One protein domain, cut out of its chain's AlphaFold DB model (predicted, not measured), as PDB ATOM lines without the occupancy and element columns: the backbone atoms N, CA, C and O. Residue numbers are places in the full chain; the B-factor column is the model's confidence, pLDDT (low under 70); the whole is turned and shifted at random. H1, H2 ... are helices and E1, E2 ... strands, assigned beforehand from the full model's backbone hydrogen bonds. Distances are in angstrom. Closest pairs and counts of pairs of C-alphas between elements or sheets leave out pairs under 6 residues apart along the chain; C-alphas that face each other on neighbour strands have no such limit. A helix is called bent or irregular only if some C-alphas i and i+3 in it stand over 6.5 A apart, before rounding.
ATOM      1  N   GLY A   2     245.428 268.224 196.685       62.16
ATOM      2  CA  GLY A   2     244.525 269.201 197.331       62.16
ATOM      3  C   GLY A   2     244.237 270.442 196.480       62.16
ATOM      4  O   GLY A   2     243.080 270.741 196.233       62.16
ATOM      5  N   LYS A   3     245.277 271.023 195.861       65.31
ATOM      6  CA  LYS A   3     245.157 272.175 194.943       65.31
ATOM      7  C   LYS A   3     244.137 272.009 193.808       65.31
ATOM      8  O   LYS A   3     243.608 272.989 193.319       65.31
ATOM      9  N   TYR A   4     243.879 270.780 193.353       63.06
ATOM     10  CA  TYR A   4     242.920 270.534 192.271       63.06
ATOM     11  C   TYR A   4     241.480 270.845 192.701       63.06
ATOM     12  O   TYR A   4     240.684 271.248 191.867       63.06
ATOM     13  N   ALA A   5     241.153 270.665 193.986       62.72
ATOM     14  CA  ALA A   5     239.835 271.010 194.511       62.72
ATOM     15  C   ALA A   5     239.613 272.533 194.554       62.72
ATOM     16  O   ALA A   5     238.481 272.980 194.406       62.72
ATOM     17  N   ASP A   6     240.694 273.304 194.704       62.44
ATOM     18  CA  ASP A   6     240.653 274.767 194.760       62.44
ATOM     19  C   ASP A   6     240.629 275.399 193.354       62.44
ATOM     20  O   ASP A   6     240.099 276.490 193.166       62.44
ATOM     21  N   PHE A   7     241.165 274.700 192.345       68.12
ATOM     22  CA  PHE A   7     241.137 275.137 190.949       68.12
ATOM     23  C   PHE A   7     239.853 274.695 190.247       68.12
ATOM     24  O   PHE A   7     239.794 273.652 189.591       68.12
ATOM     25  N   ILE A   8     238.829 275.538 190.332       71.19
ATOM     26  CA  ILE A   8     237.639 275.445 189.482       71.19
ATOM     27  C   ILE A   8     237.882 276.307 188.234       71.19
ATOM     28  O   ILE A   8     238.485 277.377 188.322       71.19
ATOM     29  N   ALA A   9     237.462 275.849 187.052       70.88
ATOM     30  CA  ALA A   9     237.562 276.668 185.841       70.88
ATOM     31  C   ALA A   9     236.845 278.015 186.052       70.88
ATOM     32  O   ALA A   9     235.741 278.040 186.588       70.88
ATOM     33  N   GLY A  10     237.484 279.114 185.653       74.31
ATOM     34  CA  GLY A  10     236.992 280.474 185.892       74.31
ATOM     35  C   GLY A  10     237.433 281.099 187.220       74.31
ATOM     36  O   GLY A  10     237.255 282.300 187.385       74.31
ATOM     37  N   SER A  11     238.051 280.335 188.132       86.25
ATOM     38  CA  SER A  11     238.606 280.887 189.377       86.25
ATOM     39  C   SER A  11     239.768 281.849 189.123       86.25
ATOM     40  O   SER A  11     240.567 281.656 188.198       86.25
ATOM     41  N   ASP A  12     239.865 282.865 189.977       89.50
ATOM     42  CA  ASP A  12     241.001 283.779 190.018       89.50
ATOM     43  C   ASP A  12     242.226 283.088 190.621       89.50
ATOM     44  O   ASP A  12     242.138 282.305 191.572       89.50
ATOM     45  N   CYS A  13     243.398 283.405 190.087       92.31
ATOM     46  CA  CYS A  13     244.673 282.934 190.599       92.31
ATOM     47  C   CYS A  13     245.756 284.005 190.450       92.31
ATOM     48  O   CYS A  13     245.645 284.925 189.641       92.31
ATOM     49  N   GLU A  14     246.830 283.858 191.224       94.88
ATOM     50  CA  GLU A  14     248.034 284.669 191.079       94.88
ATOM     51  C   GLU A  14     249.273 283.772 191.138       94.88
ATOM     52  O   GLU A  14     249.412 282.929 192.029       94.88
ATOM     53  N   ILE A  15     250.179 283.953 190.180       95.00
ATOM     54  CA  ILE A  15     251.488 283.303 190.135       95.00
ATOM     55  C   ILE A  15     252.540 284.353 190.472       95.00
ATOM     56  O   ILE A  15     252.648 285.368 189.791       95.00
ATOM     57  N   CYS A  16     253.353 284.087 191.490       96.56
ATOM     58  CA  CYS A  16     254.553 284.870 191.763       96.56
ATOM     59  C   CYS A  16     255.762 284.182 191.127       96.56
ATOM     60  O   CYS A  16     256.056 283.029 191.447       96.56
ATOM     61  N   TRP A  17     256.472 284.892 190.257       96.25
ATOM     62  CA  TRP A  17     257.708 284.425 189.647       96.25
ATOM     63  C   TRP A  17     258.842 285.387 189.973       96.25
ATOM     64  O   TRP A  17     258.784 286.575 189.678       96.25
ATOM     65  N   TRP A  18     259.876 284.858 190.610       95.25
ATOM     66  CA  TRP A  18     261.069 285.594 190.981       95.25
ATOM     67  C   TRP A  18     262.264 285.196 190.115       95.25
ATOM     68  O   TRP A  18     262.501 284.004 189.906       95.25
ATOM     69  N   LEU A  19     263.014 286.192 189.637       94.69
ATOM     70  CA  LEU A  19     264.245 286.033 188.867       94.69
ATOM     71  C   LEU A  19     265.412 286.656 189.645       94.69
ATOM     72  O   LEU A  19     265.702 287.844 189.496       94.69
ATOM     73  N   ASP A  20     266.079 285.839 190.467       92.62
ATOM     74  CA  ASP A  20     267.148 286.269 191.382       92.62
ATOM     75  C   ASP A  20     268.259 287.060 190.683       92.62
ATOM     76  O   ASP A  20     268.594 288.166 191.099       92.62
ATOM     77  N   GLU A  21     268.808 286.510 189.599       93.38
ATOM     78  CA  GLU A  21     269.944 287.103 188.879       93.38
ATOM     79  C   GLU A  21     269.603 288.458 188.249       93.38
ATOM     80  O   GLU A  21     270.473 289.317 188.120       93.38
ATOM     81  N   ALA A  22     268.337 288.658 187.877       92.00
ATOM     82  CA  ALA A  22     267.855 289.911 187.310       92.00
ATOM     83  C   ALA A  22     267.403 290.910 188.387       92.00
ATOM     84  O   ALA A  22     267.249 292.091 188.087       92.00
ATOM     85  N   GLY A  23     267.169 290.454 189.623       95.06
ATOM     86  CA  GLY A  23     266.544 291.265 190.664       95.06
ATOM     87  C   GLY A  23     265.112 291.677 190.310       95.06
ATOM     88  O   GLY A  23     264.715 292.796 190.624       95.06
ATOM     89  N   ILE A  24     264.348 290.813 189.630       96.25
ATOM     90  CA  ILE A  24     262.986 291.123 189.160       96.25
ATOM     91  C   ILE A  24     261.970 290.135 189.741       96.25
ATOM     92  O   ILE A  24     262.213 288.927 189.799       96.25
ATOM     93  N   GLN A  25     260.805 290.648 190.130       97.12
ATOM     94  CA  GLN A  25     259.620 289.875 190.486       97.12
ATOM     95  C   GLN A  25     258.482 290.158 189.507       97.12
ATOM     96  O   GLN A  25     258.201 291.311 189.202       97.12
ATOM     97  N   PHE A  26     257.769 289.111 189.107       97.88
ATOM     98  CA  PHE A  26     256.486 289.197 188.422       97.88
ATOM     99  C   PHE A  26     255.391 288.606 189.309       97.88
ATOM    100  O   PHE A  26     255.527 287.480 189.793       97.88
ATOM    101  N   ARG A  27     254.284 289.325 189.493       97.88
ATOM    102  CA  ARG A  27     253.034 288.760 190.019       97.88
ATOM    103  C   ARG A  27     252.000 288.784 188.906       97.88
ATOM    104  O   ARG A  27     251.542 289.844 188.492       97.88
ATOM    105  N   ILE A  28     251.687 287.607 188.392       97.25
ATOM    106  CA  ILE A  28     250.808 287.396 187.245       97.25
ATOM    107  C   ILE A  28     249.452 286.970 187.796       97.25
ATOM    108  O   ILE A  28     249.316 285.842 188.268       97.25
ATOM    109  N   ALA A  29     248.475 287.868 187.761       96.12
ATOM    110  CA  ALA A  29     247.106 287.598 188.174       96.12
ATOM    111  C   ALA A  29     246.212 287.362 186.952       96.12
ATOM    112  O   ALA A  29     246.438 287.919 185.873       96.12
ATOM    113  N   GLY A  30     245.215 286.501 187.122       92.75
ATOM    114  CA  GLY A  30     244.233 286.236 186.085       92.75
ATOM    115  C   GLY A  30     243.383 285.012 186.370       92.75
ATOM    116  O   GLY A  30     243.328 284.517 187.496       92.75
ATOM    117  N   ARG A  31     242.738 284.496 185.324       89.75
ATOM    118  CA  ARG A  31     241.740 283.424 185.441       89.75
ATOM    119  C   ARG A  31     242.275 282.083 184.982       89.75
ATOM    120  O   ARG A  31     243.069 281.998 184.045       89.75
ATOM    121  N   VAL A  32     241.779 281.019 185.603       89.62
ATOM    122  CA  VAL A  32     242.195 279.650 185.296       89.62
ATOM    123  C   VAL A  32     241.273 278.987 184.281       89.62
ATOM    124  O   VAL A  32     240.065 278.862 184.487       89.62
ATOM    125  N   LEU A  33     241.869 278.454 183.219       89.12
ATOM    126  CA  LEU A  33     241.268 277.451 182.349       89.12
ATOM    127  C   LEU A  33     241.834 276.076 182.697       89.12
ATOM    128  O   LEU A  33     243.052 275.880 182.726       89.12
ATOM    129  N   LEU A  34     240.951 275.103 182.926       88.75
ATOM    130  CA  LEU A  34     241.348 273.756 183.323       88.75
ATOM    131  C   LEU A  34     240.928 272.718 182.278       88.75
ATOM    132  O   LEU A  34     239.741 272.460 182.065       88.75
ATOM    133  N   ALA A  35     241.916 272.079 181.653       89.56
ATOM    134  CA  ALA A  35     241.714 270.930 180.784       89.56
ATOM    135  C   ALA A  35     241.895 269.628 181.570       89.56
ATOM    136  O   ALA A  35     242.976 269.338 182.089       89.56
ATOM    137  N   THR A  36     240.862 268.795 181.596       90.25
ATOM    138  CA  THR A  36     240.847 267.502 182.291       90.25
ATOM    139  C   THR A  36     240.405 266.388 181.341       90.25
ATOM    140  O   THR A  36     240.137 266.622 180.160       90.25
ATOM    141  N   ALA A  37     240.306 265.155 181.847       87.62
ATOM    142  CA  ALA A  37     239.706 264.038 181.118       87.62
ATOM    143  C   ALA A  37     238.279 264.345 180.614       87.62
ATOM    144  O   ALA A  37     237.918 263.942 179.508       87.62
ATOM    145  N   ALA A  38     237.491 265.094 181.395       85.25
ATOM    146  CA  ALA A  38     236.105 265.435 181.074       85.25
ATOM    147  C   ALA A  38     235.985 266.473 179.945       85.25
ATOM    148  O   ALA A  38     234.989 266.507 179.228       85.25
ATOM    149  N   ILE A 126     245.850 276.441 182.525       91.00
ATOM    150  CA  ILE A 126     246.263 277.603 181.741       91.00
ATOM    151  C   ILE A 126     245.792 278.834 182.505       91.00
ATOM    152  O   ILE A 126     244.609 278.943 182.823       91.00
ATOM    153  N   VAL A 127     246.708 279.754 182.787       91.25
ATOM    154  CA  VAL A 127     246.372 281.054 183.365       91.25
ATOM    155  C   VAL A 127     246.235 282.058 182.238       91.25
ATOM    156  O   VAL A 127     247.139 282.200 181.416       91.25
ATOM    157  N   ILE A 128     245.095 282.733 182.210       91.75
ATOM    158  CA  ILE A 128     244.806 283.836 181.307       91.75
ATOM    159  C   ILE A 128     245.033 285.125 182.090       91.75
ATOM    160  O   ILE A 128     244.183 285.467 182.917       91.75
ATOM    161  N   PRO A 129     246.180 285.799 181.902       93.62
ATOM    162  CA  PRO A 129     246.511 286.971 182.689       93.62
ATOM    163  C   PRO A 129     245.636 288.158 182.289       93.62
ATOM    164  O   PRO A 129     245.457 288.426 181.102       93.62
ATOM    165  N   ASP A 130     245.151 288.891 183.282       93.50
ATOM    166  CA  ASP A 130     244.516 290.203 183.109       93.50
ATOM    167  C   ASP A 130     245.295 291.321 183.819       93.50
ATOM    168  O   ASP A 130     245.084 292.504 183.539       93.50
ATOM    169  N   ARG A 131     246.251 290.959 184.683       96.12
ATOM    170  CA  ARG A 131     247.164 291.889 185.343       96.12
ATOM    171  C   ARG A 131     248.533 291.256 185.570       96.12
ATOM    172  O   ARG A 131     248.638 290.137 186.067       96.12
ATOM    173  N   VAL A 132     249.593 292.008 185.288       97.88
ATOM    174  CA  VAL A 132     250.975 291.653 185.629       97.88
ATOM    175  C   VAL A 132     251.608 292.805 186.399       97.88
ATOM    176  O   VAL A 132     251.653 293.930 185.921       97.88
ATOM    177  N   ASP A 133     252.082 292.519 187.605       97.69
ATOM    178  CA  ASP A 133     252.840 293.444 188.449       97.69
ATOM    179  C   ASP A 133     254.323 293.082 188.352       97.69
ATOM    180  O   ASP A 133     254.744 292.023 188.824       97.69
ATOM    181  N   GLU A 134     255.086 293.930 187.672       97.50
ATOM    182  CA  GLU A 134     256.518 293.796 187.437       97.50
ATOM    183  C   GLU A 134     257.276 294.708 188.404       97.50
ATOM    184  O   GLU A 134     257.147 295.931 188.374       97.50
ATOM    185  N   LEU A 135     258.094 294.113 189.265       96.44
ATOM    186  CA  LEU A 135     258.859 294.814 190.284       96.44
ATOM    187  C   LEU A 135     260.355 294.586 190.072       96.44
ATOM    188  O   LEU A 135     260.848 293.469 190.215       96.44
ATOM    189  N   HIS A 136     261.081 295.663 189.790       95.31
ATOM    190  CA  HIS A 136     262.542 295.691 189.708       95.31
ATOM    191  C   HIS A 136     263.112 296.114 191.051       95.31
ATOM    192  O   HIS A 136     262.720 297.144 191.603       95.31
ATOM    193  N   LEU A 137     264.065 295.349 191.562       89.25
ATOM    194  CA  LEU A 137     264.693 295.567 192.856       89.25
ATOM    195  C   LEU A 137     266.131 296.045 192.695       89.25
ATOM    196  O   LEU A 137     266.830 295.698 191.747       89.25
ATOM    197  N   GLY A 138     266.586 296.850 193.652       84.62
ATOM    198  CA  GLY A 138     267.911 297.461 193.635       84.62
ATOM    199  C   GLY A 138     267.872 298.888 194.172       84.62
ATOM    200  O   GLY A 138     266.906 299.295 194.809       84.62
ATOM    201  N   GLY A 139     268.935 299.656 193.911       81.00
ATOM    202  CA  GLY A 139     269.072 301.030 194.418       81.00
ATOM    203  C   GLY A 139     268.010 302.007 193.898       81.00
ATOM    204  O   GLY A 139     267.651 302.932 194.613       81.00
ATOM    205  N   ASN A 140     267.478 301.762 192.696       84.75
ATOM    206  CA  ASN A 140     266.351 302.493 192.115       84.75
ATOM    207  C   ASN A 140     265.226 301.495 191.834       84.75
ATOM    208  O   ASN A 140     265.067 301.042 190.702       84.75
ATOM    209  N   GLN A 141     264.515 301.094 192.886       91.88
ATOM    210  CA  GLN A 141     263.363 300.204 192.764       91.88
ATOM    211  C   GLN A 141     262.331 300.821 191.812       91.88
ATOM    212  O   GLN A 141     261.977 301.987 191.966       91.88
ATOM    213  N   LYS A 142     261.846 300.033 190.850       94.44
ATOM    214  CA  LYS A 142     260.792 300.439 189.912       94.44
ATOM    215  C   LYS A 142     259.681 299.417 189.909       94.44
ATOM    216  O   LYS A 142     259.940 298.226 190.087       94.44
ATOM    217  N   ARG A 143     258.454 299.870 189.686       96.38
ATOM    218  CA  ARG A 143     257.292 298.993 189.610       96.38
ATOM    219  C   ARG A 143     256.427 299.382 188.426       96.38
ATOM    220  O   ARG A 143     256.049 300.541 188.305       96.38
ATOM    221  N   PHE A 144     256.089 298.405 187.601       97.25
ATOM    222  CA  PHE A 144     255.195 298.558 186.467       97.25
ATOM    223  C   PHE A 144     253.974 297.672 186.671       97.25
ATOM    224  O   PHE A 144     254.094 296.493 187.004       97.25
ATOM    225  N   ILE A 145     252.789 298.241 186.487       97.50
ATOM    226  CA  ILE A 145     251.539 297.492 186.472       97.50
ATOM    227  C   ILE A 145     251.050 297.445 185.033       97.50
ATOM    228  O   ILE A 145     250.674 298.464 184.452       97.50
ATOM    229  N   HIS A 146     251.039 296.244 184.472       97.31
ATOM    230  CA  HIS A 146     250.427 295.951 183.190       97.31
ATOM    231  C   HIS A 146     249.015 295.445 183.446       97.31
ATOM    232  O   HIS A 146     248.831 294.495 184.208       97.31
ATOM    233  N   SER A 147     248.015 296.070 182.838       95.75
ATOM    234  CA  SER A 147     246.619 295.647 182.976       95.75
ATOM    235  C   SER A 147     245.971 295.502 181.613       95.75
ATOM    236  O   SER A 147     246.216 296.300 180.709       95.75
ATOM    237  N   LEU A 148     245.134 294.484 181.486       92.44
ATOM    238  CA  LEU A 148     244.330 294.237 180.306       92.44
ATOM    239  C   LEU A 148     243.030 295.031 180.426       92.44
ATOM    240  O   LEU A 148     242.234 294.812 181.342       92.44
ATOM    241  N   VAL A 149     242.807 295.957 179.503       89.50
ATOM    242  CA  VAL A 149     241.574 296.743 179.422       89.50
ATOM    243  C   VAL A 149     240.774 296.320 178.201       89.50
ATOM    244  O   VAL A 149     241.307 296.124 177.108       89.50
ATOM    245  N   GLN A 150     239.467 296.158 178.403       83.00
ATOM    246  CA  GLN A 150     238.537 295.958 177.301       83.00
ATOM    247  C   GLN A 150     238.414 297.262 176.532       83.00
ATOM    248  O   GLN A 150     238.118 298.308 177.118       83.00
ATOM    249  N   MET A 151     238.612 297.186 175.222       78.50
ATOM    250  CA  MET A 151     238.303 298.324 174.378       78.50
ATOM    251  C   MET A 151     236.788 298.520 174.375       78.50
ATOM    252  O   MET A 151     236.053 297.532 174.259       78.50
ATOM    253  N   PRO A 152     236.290 299.760 174.511       71.88
ATOM    254  CA  PRO A 152     234.891 300.010 174.231       71.88
ATOM    255  C   PRO A 152     234.637 299.562 172.791       71.88
ATOM    256  O   PRO A 152     235.304 300.029 171.870       71.88
ATOM    257  N   GLU A 153     233.700 298.631 172.589       68.06
ATOM    258  CA  GLU A 153     233.143 298.433 171.254       68.06
ATOM    259  C   GLU A 153     232.655 299.806 170.788       68.06
ATOM    260  O   GLU A 153     231.995 300.504 171.568       68.06
ATOM    261  N   ARG A 165     231.385 290.059 186.399       53.41
ATOM    262  CA  ARG A 165     230.870 288.863 185.730       53.41
ATOM    263  C   ARG A 165     231.483 287.677 186.456       53.41
ATOM    264  O   ARG A 165     232.667 287.399 186.264       53.41
ATOM    265  N   ASP A 166     230.671 287.010 187.269       49.72
ATOM    266  CA  ASP A 166     230.930 285.639 187.702       49.72
ATOM    267  C   ASP A 166     231.020 284.778 186.433       49.72
ATOM    268  O   ASP A 166     230.010 284.325 185.893       49.72
ATOM    269  N   LEU A 167     232.229 284.633 185.882       57.69
ATOM    270  CA  LEU A 167     232.479 283.731 184.762       57.69
ATOM    271  C   LEU A 167     232.542 282.325 185.352       57.69
ATOM    272  O   LEU A 167     233.548 281.925 185.934       57.69
ATOM    273  N   ALA A 168     231.428 281.609 185.256       57.75
ATOM    274  CA  ALA A 168     231.233 280.332 185.931       57.75
ATOM    275  C   ALA A 168     231.857 279.148 185.172       57.75
ATOM    276  O   ALA A 168     231.815 278.016 185.661       57.75
ATOM    277  N   GLY A 169     232.421 279.370 183.979       67.69
ATOM    278  CA  GLY A 169     232.975 278.282 183.181       67.69
ATOM    279  C   GLY A 169     234.004 278.673 182.124       67.69
ATOM    280  O   GLY A 169     234.203 279.833 181.773       67.69
ATOM    281  N   THR A 170     234.652 277.639 181.587       70.56
ATOM    282  CA  THR A 170     235.676 277.708 180.534       70.56
ATOM    283  C   THR A 170     235.228 278.512 179.310       70.56
ATOM    284  O   THR A 170     236.004 279.310 178.798       70.56
ATOM    285  N   GLU A 171     233.992 278.320 178.841       73.94
ATOM    286  CA  GLU A 171     233.476 279.006 177.646       73.94
ATOM    287  C   GLU A 171     233.319 280.515 177.862       73.94
ATOM    288  O   GLU A 171     233.629 281.295 176.967       73.94
ATOM    289  N   ASP A 172     232.933 280.940 179.066       71.81
ATOM    290  CA  ASP A 172     232.794 282.359 179.401       71.81
ATOM    291  C   ASP A 172     234.154 283.073 179.363       71.81
ATOM    292  O   ASP A 172     234.276 284.194 178.865       71.81
ATOM    293  N   VAL A 173     235.204 282.395 179.842       72.00
ATOM    294  CA  VAL A 173     236.584 282.895 179.777       72.00
ATOM    295  C   VAL A 173     237.092 282.916 178.329       72.00
ATOM    296  O   VAL A 173     237.747 283.878 177.931       72.00
ATOM    297  N   ILE A 174     236.767 281.905 177.513       75.88
ATOM    298  CA  ILE A 174     237.111 281.892 176.080       75.88
ATOM    299  C   ILE A 174     236.415 283.044 175.345       75.88
ATOM    300  O   ILE A 174     237.057 283.736 174.563       75.88
ATOM    301  N   GLN A 175     235.131 283.294 175.606       76.88
ATOM    302  CA  GLN A 175     234.410 284.414 174.996       76.88
ATOM    303  C   GLN A 175     235.008 285.765 175.394       76.88
ATOM    304  O   GLN A 175     235.146 286.644 174.545       76.88
ATOM    305  N   LEU A 176     235.425 285.921 176.656       73.75
ATOM    306  CA  LEU A 176     236.120 287.126 177.104       73.75
ATOM    307  C   LEU A 176     237.416 287.365 176.312       73.75
ATOM    308  O   LEU A 176     237.691 288.499 175.932       73.75
ATOM    309  N   LEU A 177     238.181 286.306 176.038       75.88
ATOM    310  CA  LEU A 177     239.429 286.361 175.266       75.88
ATOM    311  C   LEU A 177     239.244 286.729 173.791       75.88
ATOM    312  O   LEU A 177     240.189 287.187 173.156       75.88
ATOM    313  N   LEU A 178     238.059 286.495 173.227       80.38
ATOM    314  CA  LEU A 178     237.764 286.850 171.839       80.38
ATOM    315  C   LEU A 178     237.435 288.339 171.669       80.38
ATOM    316  O   LEU A 178     237.366 288.816 170.537       80.38
ATOM    317  N   GLN A 179     237.222 289.073 172.764       82.00
ATOM    318  CA  GLN A 179     236.941 290.503 172.697       82.00
ATOM    319  C   GLN A 179     238.224 291.305 172.427       82.00
ATOM    320  O   GLN A 179     239.291 290.931 172.914       82.00
ATOM    321  N   PRO A 180     238.145 292.430 171.690       82.19
ATOM    322  CA  PRO A 180     239.271 293.342 171.537       82.19
ATOM    323  C   PRO A 180     239.753 293.852 172.897       82.19
ATOM    324  O   PRO A 180     238.988 294.413 173.688       82.19
ATOM    325  N   GLN A 181     241.036 293.654 173.166       87.38
ATOM    326  CA  GLN A 181     241.672 294.026 174.420       87.38
ATOM    327  C   GLN A 181     243.010 294.694 174.136       87.38
ATOM    328  O   GLN A 181     243.688 294.367 173.159       87.38
ATOM    329  N   GLU A 182     243.391 295.612 175.013       92.88
ATOM    330  CA  GLU A 182     244.680 296.289 174.965       92.88
ATOM    331  C   GLU A 182     245.373 296.179 176.323       92.88
ATOM    332  O   GLU A 182     244.739 296.246 177.376       92.88
ATOM    333  N   TRP A 183     246.691 295.994 176.293       94.19
ATOM    334  CA  TRP A 183     247.520 296.067 177.487       94.19
ATOM    335  C   TRP A 183     247.966 297.506 177.706       94.19
ATOM    336  O   TRP A 183     248.666 298.077 176.872       94.19
ATOM    337  N   ILE A 184     247.620 298.061 178.862       95.69
ATOM    338  CA  ILE A 184     248.150 299.343 179.332       95.69
ATOM    339  C   ILE A 184     249.243 299.099 180.364       95.69
ATOM    340  O   ILE A 184     249.206 298.104 181.086       95.69
ATOM    341  N   THR A 185     250.221 300.001 180.429       97.06
ATOM    342  CA  THR A 185     251.329 299.939 181.390       97.06
ATOM    343  C   THR A 185     251.408 301.243 182.167       97.06
ATOM    344  O   THR A 185     251.458 302.314 181.565       97.06
ATOM    345  N   GLU A 186     251.455 301.142 183.489       96.38
ATOM    346  CA  GLU A 186     251.611 302.271 184.405       96.38
ATOM    347  C   GLU A 186     252.839 302.057 185.294       96.38
ATOM    348  O   GLU A 186     252.986 300.998 185.906       96.38
ATOM    349  N   GLU A 187     253.725 303.052 185.380       95.62
ATOM    350  CA  GLU A 187     254.802 303.067 186.377       95.62
ATOM    351  C   GLU A 187     254.241 303.582 187.705       95.62
ATOM    352  O   GLU A 187     253.703 304.688 187.786       95.62
ATOM    353  N   VAL A 188     254.351 302.769 188.751       90.69
ATOM    354  CA  VAL A 188     253.798 303.060 190.072       90.69
ATOM    355  C   VAL A 188     254.928 303.437 191.020       90.69
ATOM    356  O   VAL A 188     255.860 302.660 191.216       90.69
ATOM    357  N   ASN A 189     254.782 304.590 191.675       78.50
ATOM    358  CA  ASN A 189     255.796 305.227 192.528       78.50
ATOM    359  C   ASN A 189     257.096 305.588 191.769       78.50
ATOM    360  O   ASN A 189     258.145 305.028 192.092       78.50
ATOM    361  N   PRO A 190     257.017 306.491 190.771       59.47
ATOM    362  CA  PRO A 190     258.173 306.963 190.004       59.47
ATOM    363  C   PRO A 190     259.143 307.838 190.815       59.47
ATOM    364  O   PRO A 190     258.705 308.475 191.806       59.47
TER     365      PRO A 190
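Overview. This is residues 2 to 38, 126 to 153 and 165 to 190 of the 190 residues of the protein "Hypothetical protein" of Eucampia antarctica (UniProt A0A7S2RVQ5). The domain is one twisted sheet of five strands, E1 to E5, within a flat outline, and in it E2 and E3 bend sharply, by 69 degrees at residue 31 and by 79 degrees at residue 130, and stay paired past the bends. The short helix H2 packs beside that bent end of E2, over none of the strands, and the small helix H1 lies off the sheet before E1. The printed part has 91 residues with two named helices and five named strands, in the order H1, E1, E2, E3, E4, H2, E5; across the sheet the order is E1, E2, E3, E4, E5, all antiparallel. The class is mixed, helices and strands, and the whole is loose, with a radius of gyration of the C-alphas of 15.7 A and spans of 50 by 40 by 17 A.

Along the chain. E2, residues 24 to 35, is the longest strand, 30.5 A from first to last C-alpha, and bends by 69 degrees at residue 31. E3, residues 126 to 136, measures 25.6 A and bends by 79 degrees at residue 130. E1, residues 12 to 19, is 23.4 A long and begins at C-alpha 12, (241.001, 283.779, 190.018). E4 is residues 142 to 150, 26.0 A, and E5 is residues 181 to 187, 19.9 A, ending at C-alpha 187, (254.802, 303.067, 186.377). H2 is residues 170 to 177, 10.8 A, and H1 is residues 3 to 6, 5.2 A.

Arrangement. E1 and E5 are the edge strands. E1 and E2 form a hairpin, with N 15 and O 28 2.8 A apart, within hydrogen-bond range. E2 and E3 are antiparallel at 174 degrees; N 27 and O 133 are 2.8 A apart and, past the bends, N 33 and O 126 are 2.8 A apart. E3 and E4 form a second hairpin, with N 134 and O 144 at 2.8 A. E4 and E5 are antiparallel at 158 degrees, with N 147 and O 184 at 2.9 A. H2 is on the sheet, only just above its level at a height over the sheet of 4.0 A, and over none of its strands; its closest C-alphas to E2 are those of Thr 170 and Leu 33, 5.9 A. H1 is not on the sheet. In H2 every O i to N i+4 pair is within hydrogen-bond range; H1 is too short for such a pair.

Size, cuts and confidence. The C-alphas of Ala 38 and Gly 139, the two farthest apart, are 50.3 A apart. Residues 39 to 125 and 154 to 164 are not printed, with 15.9 A and 17.5 A between the C-alphas across the cuts. The links that are printed whole are tight. Mean pLDDT of the printed part is 85.1; residues 2 to 7, 153, 165 to 169 and 190 are under 70 in this model.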